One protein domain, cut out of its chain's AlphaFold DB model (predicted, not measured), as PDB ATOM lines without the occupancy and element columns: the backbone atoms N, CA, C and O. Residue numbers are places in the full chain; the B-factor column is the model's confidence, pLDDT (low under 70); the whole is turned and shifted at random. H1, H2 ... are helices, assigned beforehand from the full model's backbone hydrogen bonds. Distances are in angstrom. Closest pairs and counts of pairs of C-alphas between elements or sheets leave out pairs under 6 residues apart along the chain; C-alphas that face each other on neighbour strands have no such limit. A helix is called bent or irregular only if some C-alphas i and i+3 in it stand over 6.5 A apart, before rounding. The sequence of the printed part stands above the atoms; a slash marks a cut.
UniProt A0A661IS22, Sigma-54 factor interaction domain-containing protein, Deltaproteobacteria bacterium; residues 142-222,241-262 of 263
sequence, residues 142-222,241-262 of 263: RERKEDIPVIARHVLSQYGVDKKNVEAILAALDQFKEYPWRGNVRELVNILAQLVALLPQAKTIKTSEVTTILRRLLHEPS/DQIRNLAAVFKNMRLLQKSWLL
ATOM      1  N   ARG A 142      -0.571 -37.692   0.624       89.38
ATOM      2  CA  ARG A 142      -2.036 -37.544   0.535       89.38
ATOM      3  C   ARG A 142      -2.537 -36.102   0.709       89.38
ATOM      4  O   ARG A 142      -3.639 -35.806   0.267       89.38
ATOM      5  N   GLU A 143      -1.758 -35.239   1.364       88.38
ATOM      6  CA  GLU A 143      -2.058 -33.813   1.587       88.38
ATOM      7  C   GLU A 143      -1.477 -32.923   0.475       88.38
ATOM      8  O   GLU A 143      -1.770 -31.734   0.433       88.38
ATOM      9  N   ARG A 144      -0.658 -33.496  -0.417       92.19
ATOM     10  CA  ARG A 144      -0.011 -32.823  -1.555       92.19
ATOM     11  C   ARG A 144       0.002 -33.729  -2.786       92.19
ATOM     12  O   ARG A 144       1.051 -34.102  -3.317       92.19
ATOM     13  N   LYS A 145      -1.189 -34.154  -3.208       87.75
ATOM     14  CA  LYS A 145      -1.374 -35.106  -4.317       87.75
ATOM     15  C   LYS A 145      -0.896 -34.525  -5.656       87.75
ATOM     16  O   LYS A 145      -0.556 -35.274  -6.567       87.75
ATOM     17  N   GLU A 146      -0.821 -33.203  -5.756       90.12
ATOM     18  CA  GLU A 146      -0.350 -32.438  -6.911       90.12
ATOM     19  C   GLU A 146       1.144 -32.670  -7.195       90.12
ATOM     20  O   GLU A 146       1.580 -32.503  -8.335       90.12
ATOM     21  N   ASP A 147       1.915 -33.122  -6.198       92.19
ATOM     22  CA  ASP A 147       3.336 -33.459  -6.350       92.19
ATOM     23  C   ASP A 147       3.543 -34.829  -7.021       92.19
ATOM     24  O   ASP A 147       4.612 -35.089  -7.583       92.19
ATOM     25  N   ILE A 148       2.540 -35.722  -6.995       92.56
ATOM     26  CA  ILE A 148       2.654 -37.101  -7.508       92.56
ATOM     27  C   ILE A 148       3.128 -37.126  -8.970       92.56
ATOM     28  O   ILE A 148       4.081 -37.857  -9.255       92.56
ATOM     29  N   PRO A 149       2.562 -36.332  -9.904       93.69
ATOM     30  CA  PRO A 149       3.023 -36.331 -11.287       93.69
ATOM     31  C   PRO A 149       4.468 -35.855 -11.444       93.69
ATOM     32  O   PRO A 149       5.197 -36.380 -12.284       93.69
ATOM     33  N   VAL A 150       4.902 -34.875 -10.648       93.62
ATOM     34  CA  VAL A 150       6.269 -34.333 -10.708       93.62
ATOM     35  C   VAL A 150       7.270 -35.380 -10.225       93.62
ATOM     36  O   VAL A 150       8.253 -35.667 -10.912       93.62
ATOM     37  N   ILE A 151       6.977 -36.011  -9.085       92.75
ATOM     38  CA  ILE A 151       7.796 -37.083  -8.514       92.75
ATOM     39  C   ILE A 151       7.855 -38.271  -9.477       92.75
ATOM     40  O   ILE A 151       8.939 -38.772  -9.773       92.75
ATOM     41  N   ALA A 152       6.711 -38.698 -10.018       93.44
ATOM     42  CA  ALA A 152       6.642 -39.826 -10.937       93.44
ATOM     43  C   ALA A 152       7.450 -39.578 -12.217       93.44
ATOM     44  O   ALA A 152       8.209 -40.456 -12.622       93.44
ATOM     45  N   ARG A 153       7.371 -38.381 -12.821       93.62
ATOM     46  CA  ARG A 153       8.212 -38.023 -13.981       93.62
ATOM     47  C   ARG A 153       9.697 -38.129 -13.657       93.62
ATOM     48  O   ARG A 153      10.444 -38.719 -14.435       93.62
ATOM     49  N   HIS A 154      10.117 -37.582 -12.517       91.50
ATOM     50  CA  HIS A 154      11.513 -37.635 -12.100       91.50
ATOM     51  C   HIS A 154      11.992 -39.082 -11.934       91.50
ATOM     52  O   HIS A 154      12.995 -39.470 -12.526       91.50
ATOM     53  N   VAL A 155      11.238 -39.903 -11.205       88.44
ATOM     54  CA  VAL A 155      11.583 -41.309 -10.953       88.44
ATOM     55  C   VAL A 155      11.617 -42.114 -12.254       88.44
ATOM     56  O   VAL A 155      12.601 -42.788 -12.534       88.44
ATOM     57  N   LEU A 156      10.587 -42.007 -13.098       89.81
ATOM     58  CA  LEU A 156      10.514 -42.736 -14.369       89.81
ATOM     59  C   LEU A 156      11.635 -42.337 -15.339       89.81
ATOM     60  O   LEU A 156      12.139 -43.192 -16.067       89.81
ATOM     61  N   SER A 157      12.076 -41.073 -15.315       87.31
ATOM     62  CA  SER A 157      13.217 -40.630 -16.124       87.31
ATOM     63  C   SER A 157      14.529 -41.324 -15.737       87.31
ATOM     64  O   SER A 157      15.340 -41.623 -16.611       87.31
ATOM     65  N   GLN A 158      14.719 -41.663 -14.455       85.44
ATOM     66  CA  GLN A 158      15.899 -42.402 -13.982       85.44
ATOM     67  C   GLN A 158      15.900 -43.866 -14.438       85.44
ATOM     68  O   GLN A 158      16.960 -44.478 -14.545       85.44
ATOM     69  N   TYR A 159      14.723 -44.418 -14.734       82.94
ATOM     70  CA  TYR A 159      14.563 -45.759 -15.293       82.94
ATOM     71  C   TYR A 159      14.598 -45.794 -16.829       82.94
ATOM     72  O   TYR A 159      14.434 -46.864 -17.407       82.94
ATOM     73  N   GLY A 160      14.813 -44.655 -17.497       84.06
ATOM     74  CA  GLY A 160      14.907 -44.591 -18.959       84.06
ATOM     75  C   GLY A 160      13.574 -44.784 -19.687       84.06
ATOM     76  O   GLY A 160      13.569 -45.164 -20.853       84.06
ATOM     77  N   VAL A 161      12.442 -44.538 -19.020       85.56
ATOM     78  CA  VAL A 161      11.115 -44.681 -19.635       85.56
ATOM     79  C   VAL A 161      10.862 -43.541 -20.624       85.56
ATOM     80  O   VAL A 161      10.957 -42.363 -20.271       85.56
ATOM     81  N   ASP A 162      10.475 -43.886 -21.853       87.94
ATOM     82  CA  ASP A 162      10.141 -42.907 -22.890       87.94
ATOM     83  C   ASP A 162       8.994 -41.978 -22.474       87.94
ATOM     84  O   ASP A 162       8.008 -42.407 -21.869       87.94
ATOM     85  N   LYS A 163       9.052 -40.712 -22.913       87.56
ATOM     86  CA  LYS A 163       8.048 -39.674 -22.591       87.56
ATOM     87  C   LYS A 163       6.604 -40.131 -22.823       87.56
ATOM     88  O   LYS A 163       5.730 -39.843 -22.016       87.56
ATOM     89  N   LYS A 164       6.350 -40.876 -23.903       87.38
ATOM     90  CA  LYS A 164       5.011 -41.386 -24.236       87.38
ATOM     91  C   LYS A 164       4.492 -42.383 -23.192       87.38
ATOM     92  O   LYS A 164       3.327 -42.315 -22.809       87.38
ATOM     93  N   ASN A 165       5.359 -43.278 -22.723       88.12
ATOM     94  CA  ASN A 165       5.027 -44.251 -21.688       88.12
ATOM     95  C   ASN A 165       4.916 -43.573 -20.312       88.12
ATOM     96  O   ASN A 165       4.046 -43.946 -19.532       88.12
ATOM     97  N   VAL A 166       5.705 -42.523 -20.045       90.69
ATOM     98  CA  VAL A 166       5.536 -41.678 -18.850       90.69
ATOM     99  C   VAL A 166       4.136 -41.062 -18.805       90.69
ATOM    100  O   VAL A 166       3.454 -41.223 -17.797       90.69
ATOM    101  N   GLU A 167       3.656 -40.432 -19.882       92.38
ATOM    102  CA  GLU A 167       2.303 -39.846 -19.893       92.38
ATOM    103  C   GLU A 167       1.199 -40.900 -19.711       92.38
ATOM    104  O   GLU A 167       0.223 -40.656 -19.003       92.38
ATOM    105  N   ALA A 168       1.367 -42.101 -20.277       90.38
ATOM    106  CA  ALA A 168       0.433 -43.205 -20.052       90.38
ATOM    107  C   ALA A 168       0.390 -43.638 -18.573       90.38
ATOM    108  O   ALA A 168      -0.689 -43.911 -18.043       90.38
ATOM    109  N   ILE A 169       1.545 -43.667 -17.898       91.62
ATOM    110  CA  ILE A 169       1.639 -43.988 -16.467       91.62
ATOM    111  C   ILE A 169       1.015 -42.886 -15.611       91.62
ATOM    112  O   ILE A 169       0.261 -43.187 -14.688       91.62
ATOM    113  N   LEU A 170       1.264 -41.618 -15.932       93.25
ATOM    114  CA  LEU A 170       0.671 -40.486 -15.220       93.25
ATOM    115  C   LEU A 170      -0.853 -40.458 -15.349       93.25
ATOM    116  O   LEU A 170      -1.543 -40.295 -14.347       93.25
ATOM    117  N   ALA A 171      -1.380 -40.689 -16.553       92.56
ATOM    118  CA  ALA A 171      -2.819 -40.786 -16.785       92.56
ATOM    119  C   ALA A 171      -3.461 -41.962 -16.025       92.56
ATOM    120  O   ALA A 171      -4.626 -41.896 -15.633       92.56
ATOM    121  N   ALA A 172      -2.716 -43.048 -15.806       92.00
ATOM    122  CA  ALA A 172      -3.179 -44.160 -14.986       92.00
ATOM    123  C   ALA A 172      -3.139 -43.814 -13.489       92.00
ATOM    124  O   ALA A 172      -4.111 -44.077 -12.789       92.00
ATOM    125  N   LEU A 173      -2.065 -43.177 -13.006       91.12
ATOM    126  CA  LEU A 173      -1.948 -42.704 -11.619       91.12
ATOM    127  C   LEU A 173      -3.036 -41.689 -11.248       91.12
ATOM    128  O   LEU A 173      -3.493 -41.689 -10.108       91.12
ATOM    129  N   ASP A 174      -3.482 -40.871 -12.203       90.81
ATOM    130  CA  ASP A 174      -4.565 -39.898 -12.012       90.81
ATOM    131  C   ASP A 174      -5.871 -40.555 -11.527       90.81
ATOM    132  O   ASP A 174      -6.598 -39.993 -10.709       90.81
ATOM    133  N   GLN A 175      -6.127 -41.796 -11.950       89.56
ATOM    134  CA  GLN A 175      -7.293 -42.577 -11.521       89.56
ATOM    135  C   GLN A 175      -7.188 -43.061 -10.064       89.56
ATOM    136  O   GLN A 175      -8.187 -43.474  -9.481       89.56
ATOM    137  N   PHE A 176      -5.998 -42.998  -9.461       87.00
ATOM    138  CA  PHE A 176      -5.722 -43.405  -8.081       87.00
ATOM    139  C   PHE A 176      -5.426 -42.206  -7.165       87.00
ATOM    140  O   PHE A 176      -4.779 -42.356  -6.128       87.00
ATOM    141  N   LYS A 177      -5.929 -41.010  -7.503       81.56
ATOM    142  CA  LYS A 177      -5.804 -39.802  -6.665       81.56
ATOM    143  C   LYS A 177      -6.315 -39.984  -5.237       81.56
ATOM    144  O   LYS A 177      -5.737 -39.427  -4.311       81.56
ATOM    145  N   GLU A 178      -7.369 -40.775  -5.045       85.88
ATOM    146  CA  GLU A 178      -7.945 -41.040  -3.718       85.88
ATOM    147  C   GLU A 178      -7.254 -42.168  -2.950       85.88
ATOM    148  O   GLU A 178      -7.628 -42.475  -1.819       85.88
ATOM    149  N   TYR A 179      -6.209 -42.767  -3.521       88.25
ATOM    150  CA  TYR A 179      -5.415 -43.744  -2.797       88.25
ATOM    151  C   TYR A 179      -4.696 -43.074  -1.602       88.25
ATOM    152  O   TYR A 179      -4.165 -41.968  -1.737       88.25
ATOM    153  N   PRO A 180      -4.663 -43.704  -0.411       85.00
ATOM    154  CA  PRO A 180      -4.218 -43.050   0.823       85.00
ATOM    155  C   PRO A 180      -2.704 -42.814   0.930       85.00
ATOM    156  O   PRO A 180      -2.289 -42.075   1.823       85.00
ATOM    157  N   TRP A 181      -1.886 -43.455   0.085       89.50
ATOM    158  CA  TRP A 181      -0.418 -43.330   0.060       89.50
ATOM    159  C   TRP A 181       0.222 -43.384   1.459       89.50
ATOM    160  O   TRP A 181       0.950 -42.474   1.871       89.50
ATOM    161  N   ARG A 182      -0.069 -44.441   2.232       86.94
ATOM    162  CA  ARG A 182       0.385 -44.581   3.630       86.94
ATOM    163  C   ARG A 182       1.912 -44.594   3.749       86.94
ATOM    164  O   ARG A 182       2.448 -44.085   4.732       86.94
ATOM    165  N   GLY A 183       2.611 -45.132   2.752       86.25
ATOM    166  CA  GLY A 183       4.071 -45.113   2.669       86.25
ATOM    167  C   GLY A 183       4.646 -43.865   1.990       86.25
ATOM    168  O   GLY A 183       5.857 -43.804   1.771       86.25
ATOM    169  N   ASN A 184       3.818 -42.855   1.691       91.00
ATOM    170  CA  ASN A 184       4.202 -41.594   1.053       91.00
ATOM    171  C   ASN A 184       5.017 -41.816  -0.238       91.00
ATOM    172  O   ASN A 184       4.760 -42.738  -1.009       91.00
ATOM    173  N   VAL A 185       6.029 -40.977  -0.465       89.56
ATOM    174  CA  VAL A 185       6.920 -41.034  -1.631       89.56
ATOM    175  C   VAL A 185       7.599 -42.400  -1.768       89.56
ATOM    176  O   VAL A 185       7.795 -42.864  -2.885       89.56
ATOM    177  N   ARG A 186       7.905 -43.089  -0.659       86.81
ATOM    178  CA  ARG A 186       8.542 -44.415  -0.697       86.81
ATOM    179  C   ARG A 186       7.640 -45.462  -1.346       86.81
ATOM    180  O   ARG A 186       8.112 -46.258  -2.149       86.81
ATOM    181  N   GLU A 187       6.357 -45.452  -1.005       88.62
ATOM    182  CA  GLU A 187       5.365 -46.340  -1.620       88.62
ATOM    183  C   GLU A 187       5.213 -46.033  -3.113       88.62
ATOM    184  O   GLU A 187       5.310 -46.948  -3.928       88.62
ATOM    185  N   LEU A 188       5.094 -44.751  -3.483       90.25
ATOM    186  CA  LEU A 188       5.029 -44.327  -4.885       90.25
ATOM    187  C   LEU A 188       6.246 -44.806  -5.691       90.25
ATOM    188  O   LEU A 188       6.078 -45.415  -6.744       90.25
ATOM    189  N   VAL A 189       7.464 -44.580  -5.193       88.38
ATOM    190  CA  VAL A 189       8.705 -45.016  -5.858       88.38
ATOM    191  C   VAL A 189       8.737 -46.535  -6.026       88.38
ATOM    192  O   VAL A 189       9.044 -47.019  -7.113       88.38
ATOM    193  N   ASN A 190       8.378 -47.292  -4.987       86.44
ATOM    194  CA  ASN A 190       8.367 -48.754  -5.047       86.44
ATOM    195  C   ASN A 190       7.357 -49.285  -6.070       86.44
ATOM    196  O   ASN A 190       7.657 -50.241  -6.785       86.44
ATOM    197  N   ILE A 191       6.170 -48.682  -6.148       89.00
ATOM    198  CA  ILE A 191       5.147 -49.069  -7.125       89.00
ATOM    199  C   ILE A 191       5.602 -48.727  -8.539       89.00
ATOM    200  O   ILE A 191       5.449 -49.551  -9.432       89.00
ATOM    201  N   LEU A 192       6.204 -47.552  -8.748       89.62
ATOM    202  CA  LEU A 192       6.751 -47.165 -10.048       89.62
ATOM    203  C   LEU A 192       7.879 -48.102 -10.493       89.62
ATOM    204  O   LEU A 192       7.897 -48.517 -11.647       89.62
ATOM    205  N   ALA A 193       8.779 -48.484  -9.586       85.25
ATOM    206  CA  ALA A 193       9.851 -49.430  -9.881       85.25
ATOM    207  C   ALA A 193       9.301 -50.810 -10.282       85.25
ATOM    208  O   ALA A 193       9.713 -51.371 -11.298       85.25
ATOM    209  N   GLN A 194       8.330 -51.332  -9.525       84.50
ATOM    210  CA  GLN A 194       7.649 -52.590  -9.854       84.50
ATOM    211  C   GLN A 194       6.902 -52.498 -11.184       84.50
ATOM    212  O   GLN A 194       6.986 -53.401 -12.009       84.50
ATOM    213  N   LEU A 195       6.210 -51.385 -11.421       87.62
ATOM    214  CA  LEU A 195       5.494 -51.141 -12.659       87.62
ATOM    215  C   LEU A 195       6.446 -51.164 -13.862       87.62
ATOM    216  O   LEU A 195       6.175 -51.868 -14.826       87.62
ATOM    217  N   VAL A 196       7.582 -50.465 -13.796       87.19
ATOM    218  CA  VAL A 196       8.590 -50.475 -14.872       87.19
ATOM    219  C   VAL A 196       9.150 -51.878 -15.117       87.19
ATOM    220  O   VAL A 196       9.356 -52.251 -16.268       87.19
ATOM    221  N   ALA A 197       9.363 -52.672 -14.064       83.50
ATOM    222  CA  ALA A 197       9.851 -54.045 -14.202       83.50
ATOM    223  C   ALA A 197       8.837 -54.981 -14.886       83.50
ATOM    224  O   ALA A 197       9.231 -55.913 -15.585       83.50
ATOM    225  N   LEU A 198       7.537 -54.736 -14.693       83.69
ATOM    226  CA  LEU A 198       6.454 -55.536 -15.274       83.69
ATOM    227  C   LEU A 198       6.081 -55.110 -16.700       83.69
ATOM    228  O   LEU A 198       5.426 -55.867 -17.417       83.69
ATOM    229  N   LEU A 199       6.463 -53.900 -17.113       81.19
ATOM    230  CA  LEU A 199       6.111 -53.349 -18.413       81.19
ATOM    231  C   LEU A 199       7.134 -53.732 -19.500       81.19
ATOM    232  O   LEU A 199       8.344 -53.700 -19.267       81.19
ATOM    233  N   PRO A 200       6.681 -54.056 -20.723       74.81
ATOM    234  CA  PRO A 200       7.579 -54.371 -21.829       74.81
ATOM    235  C   PRO A 200       8.286 -53.109 -22.354       74.81
ATOM    236  O   PRO A 200       7.640 -52.162 -22.798       74.81
ATOM    237  N   GLN A 201       9.623 -53.132 -22.361       63.59
ATOM    238  CA  GLN A 201      10.496 -51.982 -22.665       63.59
ATOM    239  C   GLN A 201      10.383 -51.452 -24.110       63.59
ATOM    240  O   GLN A 201      10.659 -50.288 -24.364       63.59
ATOM    241  N   ALA A 202       9.960 -52.285 -25.066       61.88
ATOM    242  CA  ALA A 202      10.005 -51.964 -26.498       61.88
ATOM    243  C   ALA A 202       8.654 -51.537 -27.109       61.88
ATOM    244  O   ALA A 202       8.542 -51.401 -28.328       61.88
ATOM    245  N   LYS A 203       7.599 -51.368 -26.302       75.50
ATOM    246  CA  LYS A 203       6.241 -51.103 -26.804       75.50
ATOM    247  C   LYS A 203       5.674 -49.816 -26.214       75.50
ATOM    248  O   LYS A 203       5.887 -49.500 -25.048       75.50
ATOM    249  N   THR A 204       4.899 -49.080 -27.017       79.25
ATOM    250  CA  THR A 204       3.990 -48.064 -26.470       79.25
ATOM    251  C   THR A 204       2.944 -48.768 -25.613       79.25
ATOM    252  O   THR A 204       2.205 -49.615 -26.119       79.25
ATOM    253  N   ILE A 205       2.848 -48.372 -24.352       84.75
ATOM    254  CA  ILE A 205       1.925 -48.965 -23.387       84.75
ATOM    255  C   ILE A 205       0.636 -48.144 -23.363       84.75
ATOM    256  O   ILE A 205       0.663 -46.913 -23.450       84.75
ATOM    257  N   LYS A 206      -0.514 -48.816 -23.261       87.06
ATOM    258  CA  LYS A 206      -1.813 -48.142 -23.113       87.06
ATOM    259  C   LYS A 206      -2.108 -47.852 -21.642       87.06
ATOM    260  O   LYS A 206      -1.852 -48.684 -20.777       87.06
ATOM    261  N   THR A 207      -2.767 -46.729 -21.360       88.19
ATOM    262  CA  THR A 207      -3.206 -46.355 -20.002       88.19
ATOM    263  C   THR A 207      -4.026 -47.456 -19.316       88.19
ATOM    264  O   THR A 207      -3.874 -47.680 -18.117       88.19
ATOM    265  N   SER A 208      -4.856 -48.198 -20.059       86.44
ATOM    266  CA  SER A 208      -5.653 -49.316 -19.529       86.44
ATOM    267  C   SER A 208      -4.801 -50.488 -19.018       86.44
ATOM    268  O   SER A 208      -5.145 -51.113 -18.013       86.44
ATOM    269  N   GLU A 209      -3.675 -50.770 -19.680       85.25
ATOM    270  CA  GLU A 209      -2.733 -51.827 -19.285       85.25
ATOM    271  C   GLU A 209      -2.037 -51.436 -17.975       85.25
ATOM    272  O   GLU A 209      -2.037 -52.210 -17.018       85.25
ATOM    273  N   VAL A 210      -1.565 -50.187 -17.883       87.25
ATOM    274  CA  VAL A 210      -0.966 -49.642 -16.654       87.25
ATOM    275  C   VAL A 210      -1.965 -49.636 -15.498       87.25
ATOM    276  O   VAL A 210      -1.634 -50.064 -14.395       87.25
ATOM    277  N   THR A 211      -3.200 -49.195 -15.747       88.06
ATOM    278  CA  THR A 211      -4.256 -49.123 -14.722       88.06
ATOM    279  C   THR A 211      -4.536 -50.499 -14.116       88.06
ATOM    280  O   THR A 211      -4.719 -50.620 -12.906       88.06
ATOM    281  N   THR A 212      -4.533 -51.547 -14.943       87.25
ATOM    282  CA  THR A 212      -4.760 -52.928 -14.491       87.25
ATOM    283  C   THR A 212      -3.638 -53.402 -13.568       87.25
ATOM    284  O   THR A 212      -3.910 -53.958 -12.503       87.25
ATOM    285  N   ILE A 213      -2.382 -53.129 -13.933       85.88
ATOM    286  CA  ILE A 213      -1.215 -53.485 -13.115       85.88
ATOM    287  C   ILE A 213      -1.216 -52.688 -11.805       85.88
ATOM    288  O   ILE A 213      -1.082 -53.276 -10.735       85.88
ATOM    289  N   LEU A 214      -1.438 -51.371 -11.866       87.38
ATOM    290  CA  LEU A 214      -1.524 -50.514 -10.681       87.38
ATOM    291  C   LEU A 214      -2.624 -50.970  -9.726       87.38
ATOM    292  O   LEU A 214      -2.389 -51.026  -8.524       87.38
ATOM    293  N   ARG A 215      -3.800 -51.358 -10.239       87.75
ATOM    294  CA  ARG A 215      -4.877 -51.891  -9.399       87.75
ATOM    295  C   ARG A 215      -4.399 -53.106  -8.610       87.75
ATOM    296  O   ARG A 215      -4.656 -53.161  -7.416       87.75
ATOM    297  N   ARG A 216      -3.672 -54.034  -9.236       86.44
ATOM    298  CA  ARG A 216      -3.097 -55.191  -8.536       86.44
ATOM    299  C   ARG A 216      -2.064 -54.768  -7.486       86.44
ATOM    300  O   ARG A 216      -2.197 -55.150  -6.329       86.44
ATOM    301  N   LEU A 217      -1.094 -53.938  -7.871       84.81
ATOM    302  CA  LEU A 217      -0.004 -53.497  -6.989       84.81
ATOM    303  C   LEU A 217      -0.491 -52.695  -5.772       84.81
ATOM    304  O   LEU A 217       0.122 -52.763  -4.716       84.81
ATOM    305  N   LEU A 218      -1.583 -51.941  -5.918       83.38
ATOM    306  CA  LEU A 218      -2.168 -51.121  -4.852       83.38
ATOM    307  C   LEU A 218      -3.137 -51.894  -3.937       83.38
ATOM    308  O   LEU A 218      -3.460 -51.403  -2.860       83.38
ATOM    309  N   HIS A 219      -3.639 -53.063  -4.356       74.62
ATOM    310  CA  HIS A 219      -4.544 -53.896  -3.543       74.62
ATOM    311  C   HIS A 219      -3.813 -54.998  -2.766       74.62
ATOM    312  O   HIS A 219      -4.356 -55.511  -1.788       74.62
ATOM    313  N   GLU A 220      -2.593 -55.363  -3.165       59.28
ATOM    314  CA  GLU A 220      -1.746 -56.243  -2.364       59.28
ATOM    315  C   GLU A 220      -1.097 -55.420  -1.232       59.28
ATOM    316  O   GLU A 220      -0.477 -54.388  -1.501       59.28
ATOM    317  N   PRO A 221      -1.245 -55.807   0.053       46.84
ATOM    318  CA  PRO A 221      -0.601 -55.089   1.143       46.84
ATOM    319  C   PRO A 221       0.908 -55.140   0.925       46.84
ATOM    320  O   PRO A 221       1.507 -56.214   0.970       46.84
ATOM    321  N   SER A 222       1.517 -53.974   0.681       43.75
ATOM    322  CA  SER A 222       2.966 -53.845   0.547       43.75
ATOM    323  C   SER A 222       3.615 -54.575   1.726       43.75
ATOM    324  O   SER A 222       3.321 -54.207   2.871       43.75
ATOM    325  N   ASP A 241      15.367 -62.678 -20.052       43.44
ATOM    326  CA  ASP A 241      15.447 -61.206 -20.167       43.44
ATOM    327  C   ASP A 241      14.668 -60.455 -19.067       43.44
ATOM    328  O   ASP A 241      14.994 -59.314 -18.729       43.44
ATOM    329  N   GLN A 242      13.674 -61.101 -18.448       40.47
ATOM    330  CA  GLN A 242      12.969 -60.573 -17.277       40.47
ATOM    331  C   GLN A 242      13.878 -60.463 -16.043       40.47
ATOM    332  O   GLN A 242      13.782 -59.473 -15.316       40.47
ATOM    333  N   ILE A 243      14.802 -61.407 -15.827       42.88
ATOM    334  CA  ILE A 243      15.714 -61.399 -14.669       42.88
ATOM    335  C   ILE A 243      16.843 -60.381 -14.859       42.88
ATOM    336  O   ILE A 243      17.209 -59.687 -13.912       42.88
ATOM    337  N   ARG A 244      17.342 -60.197 -16.089       42.31
ATOM    338  CA  ARG A 244      18.313 -59.129 -16.408       42.31
ATOM    339  C   ARG A 244      17.742 -57.735 -16.131       42.31
ATOM    340  O   ARG A 244      18.436 -56.892 -15.560       42.31
ATOM    341  N   ASN A 245      16.471 -57.521 -16.473       47.44
ATOM    342  CA  ASN A 245      15.757 -56.280 -16.175       47.44
ATOM    343  C   ASN A 245      15.496 -56.114 -14.676       47.44
ATOM    344  O   ASN A 245      15.727 -55.027 -14.148       47.44
ATOM    345  N   LEU A 246      15.114 -57.183 -13.967       43.25
ATOM    346  CA  LEU A 246      15.042 -57.169 -12.505       43.25
ATOM    347  C   LEU A 246      16.398 -56.782 -11.905       43.25
ATOM    348  O   LEU A 246      16.450 -55.872 -11.091       43.25
ATOM    349  N   ALA A 247      17.505 -57.390 -12.333       43.09
ATOM    350  CA  ALA A 247      18.841 -57.111 -11.811       43.09
ATOM    351  C   ALA A 247      19.285 -55.657 -12.059       43.09
ATOM    352  O   ALA A 247      19.856 -55.031 -11.166       43.09
ATOM    353  N   ALA A 248      18.981 -55.081 -13.228       49.09
ATOM    354  CA  ALA A 248      19.236 -53.668 -13.520       49.09
ATOM    355  C   ALA A 248      18.364 -52.732 -12.660       49.09
ATOM    356  O   ALA A 248      18.868 -51.758 -12.094       49.09
ATOM    357  N   VAL A 249      17.078 -53.062 -12.488       50.59
ATOM    358  CA  VAL A 249      16.147 -52.335 -11.613       50.59
ATOM    359  C   VAL A 249      16.586 -52.434 -10.152       50.59
ATOM    360  O   VAL A 249      16.645 -51.409  -9.487       50.59
ATOM    361  N   PHE A 250      16.982 -53.611  -9.662       46.72
ATOM    362  CA  PHE A 250      17.486 -53.832  -8.303       46.72
ATOM    363  C   PHE A 250      18.818 -53.117  -8.058       46.72
ATOM    364  O   PHE A 250      19.003 -52.524  -6.993       46.72
ATOM    365  N   LYS A 251      19.724 -53.095  -9.044       49.66
ATOM    366  CA  LYS A 251      20.991 -52.351  -8.972       49.66
ATOM    367  C   LYS A 251      20.747 -50.841  -8.877       49.66
ATOM    368  O   LYS A 251      21.339 -50.186  -8.018       49.66
ATOM    369  N   ASN A 252      19.814 -50.307  -9.668       49.59
ATOM    370  CA  ASN A 252      19.402 -48.900  -9.599       49.59
ATOM    371  C   ASN A 252      18.588 -48.590  -8.328       49.59
ATOM    372  O   ASN A 252      18.753 -47.527  -7.732       49.59
ATOM    373  N   MET A 253      17.782 -49.536  -7.842       46.41
ATOM    374  CA  MET A 253      17.004 -49.414  -6.607       46.41
ATOM    375  C   MET A 253      17.908 -49.383  -5.367       46.41
ATOM    376  O   MET A 253      17.661 -48.579  -4.475       46.41
ATOM    377  N   ARG A 254      19.001 -50.162  -5.325       44.44
ATOM    378  CA  ARG A 254      20.029 -50.086  -4.260       44.44
ATOM    379  C   ARG A 254      20.756 -48.735  -4.251       44.44
ATOM    380  O   ARG A 254      21.039 -48.206  -3.176       44.44
ATOM    381  N   LEU A 255      21.051 -48.169  -5.424       41.84
ATOM    382  CA  LEU A 255      21.693 -46.852  -5.554       41.84
ATOM    383  C   LEU A 255      20.762 -45.717  -5.106       41.84
ATOM    384  O   LEU A 255      21.190 -44.818  -4.383       41.84
ATOM    385  N   LEU A 256      19.475 -45.795  -5.452       43.28
ATOM    386  CA  LEU A 256      18.470 -44.833  -5.004       43.28
ATOM    387  C   LEU A 256      18.157 -44.995  -3.510       43.28
ATOM    388  O   LEU A 256      18.141 -44.002  -2.792       43.28
ATOM    389  N   GLN A 257      18.018 -46.216  -2.985       41.84
ATOM    390  CA  GLN A 257      17.796 -46.433  -1.548       41.84
ATOM    391  C   GLN A 257      18.923 -45.850  -0.682       41.84
ATOM    392  O   GLN A 257      18.625 -45.252   0.347       41.84
ATOM    393  N   LYS A 258      20.193 -45.928  -1.110       37.19
ATOM    394  CA  LYS A 258      21.310 -45.262  -0.410       37.19
ATOM    395  C   LYS A 258      21.209 -43.731  -0.429       37.19
ATOM    396  O   LYS A 258      21.582 -43.102   0.553       37.19
ATOM    397  N   SER A 259      20.687 -43.144  -1.507       32.72
ATOM    398  CA  SER A 259      20.493 -41.692  -1.645       32.72
ATOM    399  C   SER A 259      19.313 -41.173  -0.806       32.72
ATOM    400  O   SER A 259      19.398 -40.119  -0.187       32.72
ATOM    401  N   TRP A 260      18.229 -41.949  -0.712       34.03
ATOM    402  CA  TRP A 260      17.010 -41.577   0.020       34.03
ATOM    403  C   TRP A 260      17.009 -41.978   1.506       34.03
ATOM    404  O   TRP A 260      16.142 -41.529   2.247       34.03
ATOM    405  N   LEU A 261      17.955 -42.806   1.964       31.06
ATOM    406  CA  LEU A 261      18.195 -43.071   3.395       31.06
ATOM    407  C   LEU A 261      18.964 -41.932   4.097       31.06
ATOM    408  O   LEU A 261      19.104 -41.965   5.316       31.06
ATOM    409  N   LEU A 262      19.473 -40.955   3.338       29.78
ATOM    410  CA  LEU A 262      20.274 -39.822   3.825       29.78
ATOM    411  C   LEU A 262      19.496 -38.491   3.912       29.78
ATOM    412  O   LEU A 262      20.102 -37.463   4.215       29.78
TER     413      LEU A 262
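Overview. This is residues 142 to 222 and 241 to 262 of the 263 residues of the protein "Sigma-54 factor interaction domain-containing protein" of Deltaproteobacteria bacterium (UniProt A0A661IS22). Four helices, H1 to H4, pack in a ring, H1 on H2, H2 on H4, H4 on H3 and H3 on H1, and the longest helix, H5, packs on H3 on the side away from H4. H1 and H2 form a helical hairpin, H3 crosses H1 and H4, and H2 packs on both H1 and H4. The printed part has 103 residues with five named helices in the order H1 H2 H3 H4 H5, no named strand, and the class all helix. It is compact, with a radius of gyration of the C-alphas of 13.1 A, and its C-alphas span 36 by 36 by 26 A.

Arrangement. H5, residues 241 to 260, touches the hub, H3, residues 184 to 198, at a shallow tilt of 18 degrees, opposite ways; the closest C-alphas are those of Ala 197 and Leu 246, 6.3 A apart. H3 touches H5 with residues 193 to 197 alone. H3 also touches H4, residues 207 to 219, at a steep tilt of 56 degrees, opposite ways, closest at the C-alphas of Ile 191 and Leu 217, 6.8 A apart. H3 touches H1, residues 145 to 158, at a steep tilt of 44 degrees, the same way, with the C-alphas of Val 155 and Val 189 closest at 6.9 A. H1 touches H2, residues 163 to 174, at a shallow tilt of 31 degrees, opposite ways, as a helical hairpin; the closest C-alphas are those of Pro 149 and Leu 170, 6.2 A apart. H2 touches H4 at a steep tilt of 50 degrees, the same way, and the closest C-alphas, those of Ala 168 and Thr 207, are 4.8 A apart. H2 and H3 are near each other. H5 is apart from H1, H2 and H4, and H1 is apart from H4. In H2, H3, H4 and H5 every O i to N i+4 pair is within hydrogen-bond range; in H1 it is 8 of 10.

Along the chain. H5 is 28.2 A long, from C-alpha 241 at (15.447, -61.206, -20.167) to C-alpha 260 at (17.010, -41.577, 0.020). H3 measures 21.6 A and H1 21.1 A, the latter beginning at C-alpha 145, (-1.374, -35.106, -4.317). H1 is irregular, but only just: C-alphas 146 and 149 are 6.8 A apart. H4 measures 18.2 A and H2 16.5 A.

Size, cuts and confidence. The C-alphas farthest apart are those of Glu 143 and Asp 241, 39.1 A. Residues 223 to 240 are not printed, and C-alphas 222 and 241 are 25.3 A apart across this cut, in the link from H4 to H5. Of the links that are printed whole, H1 to H2 is tight, H2 to H3 and H3 to H4 are short, and none is long. The mean pLDDT of the printed part is 76.3, and residues 201 to 202, 220 to 222 and 241 to 262 are under 70; H5 has a mean of 44.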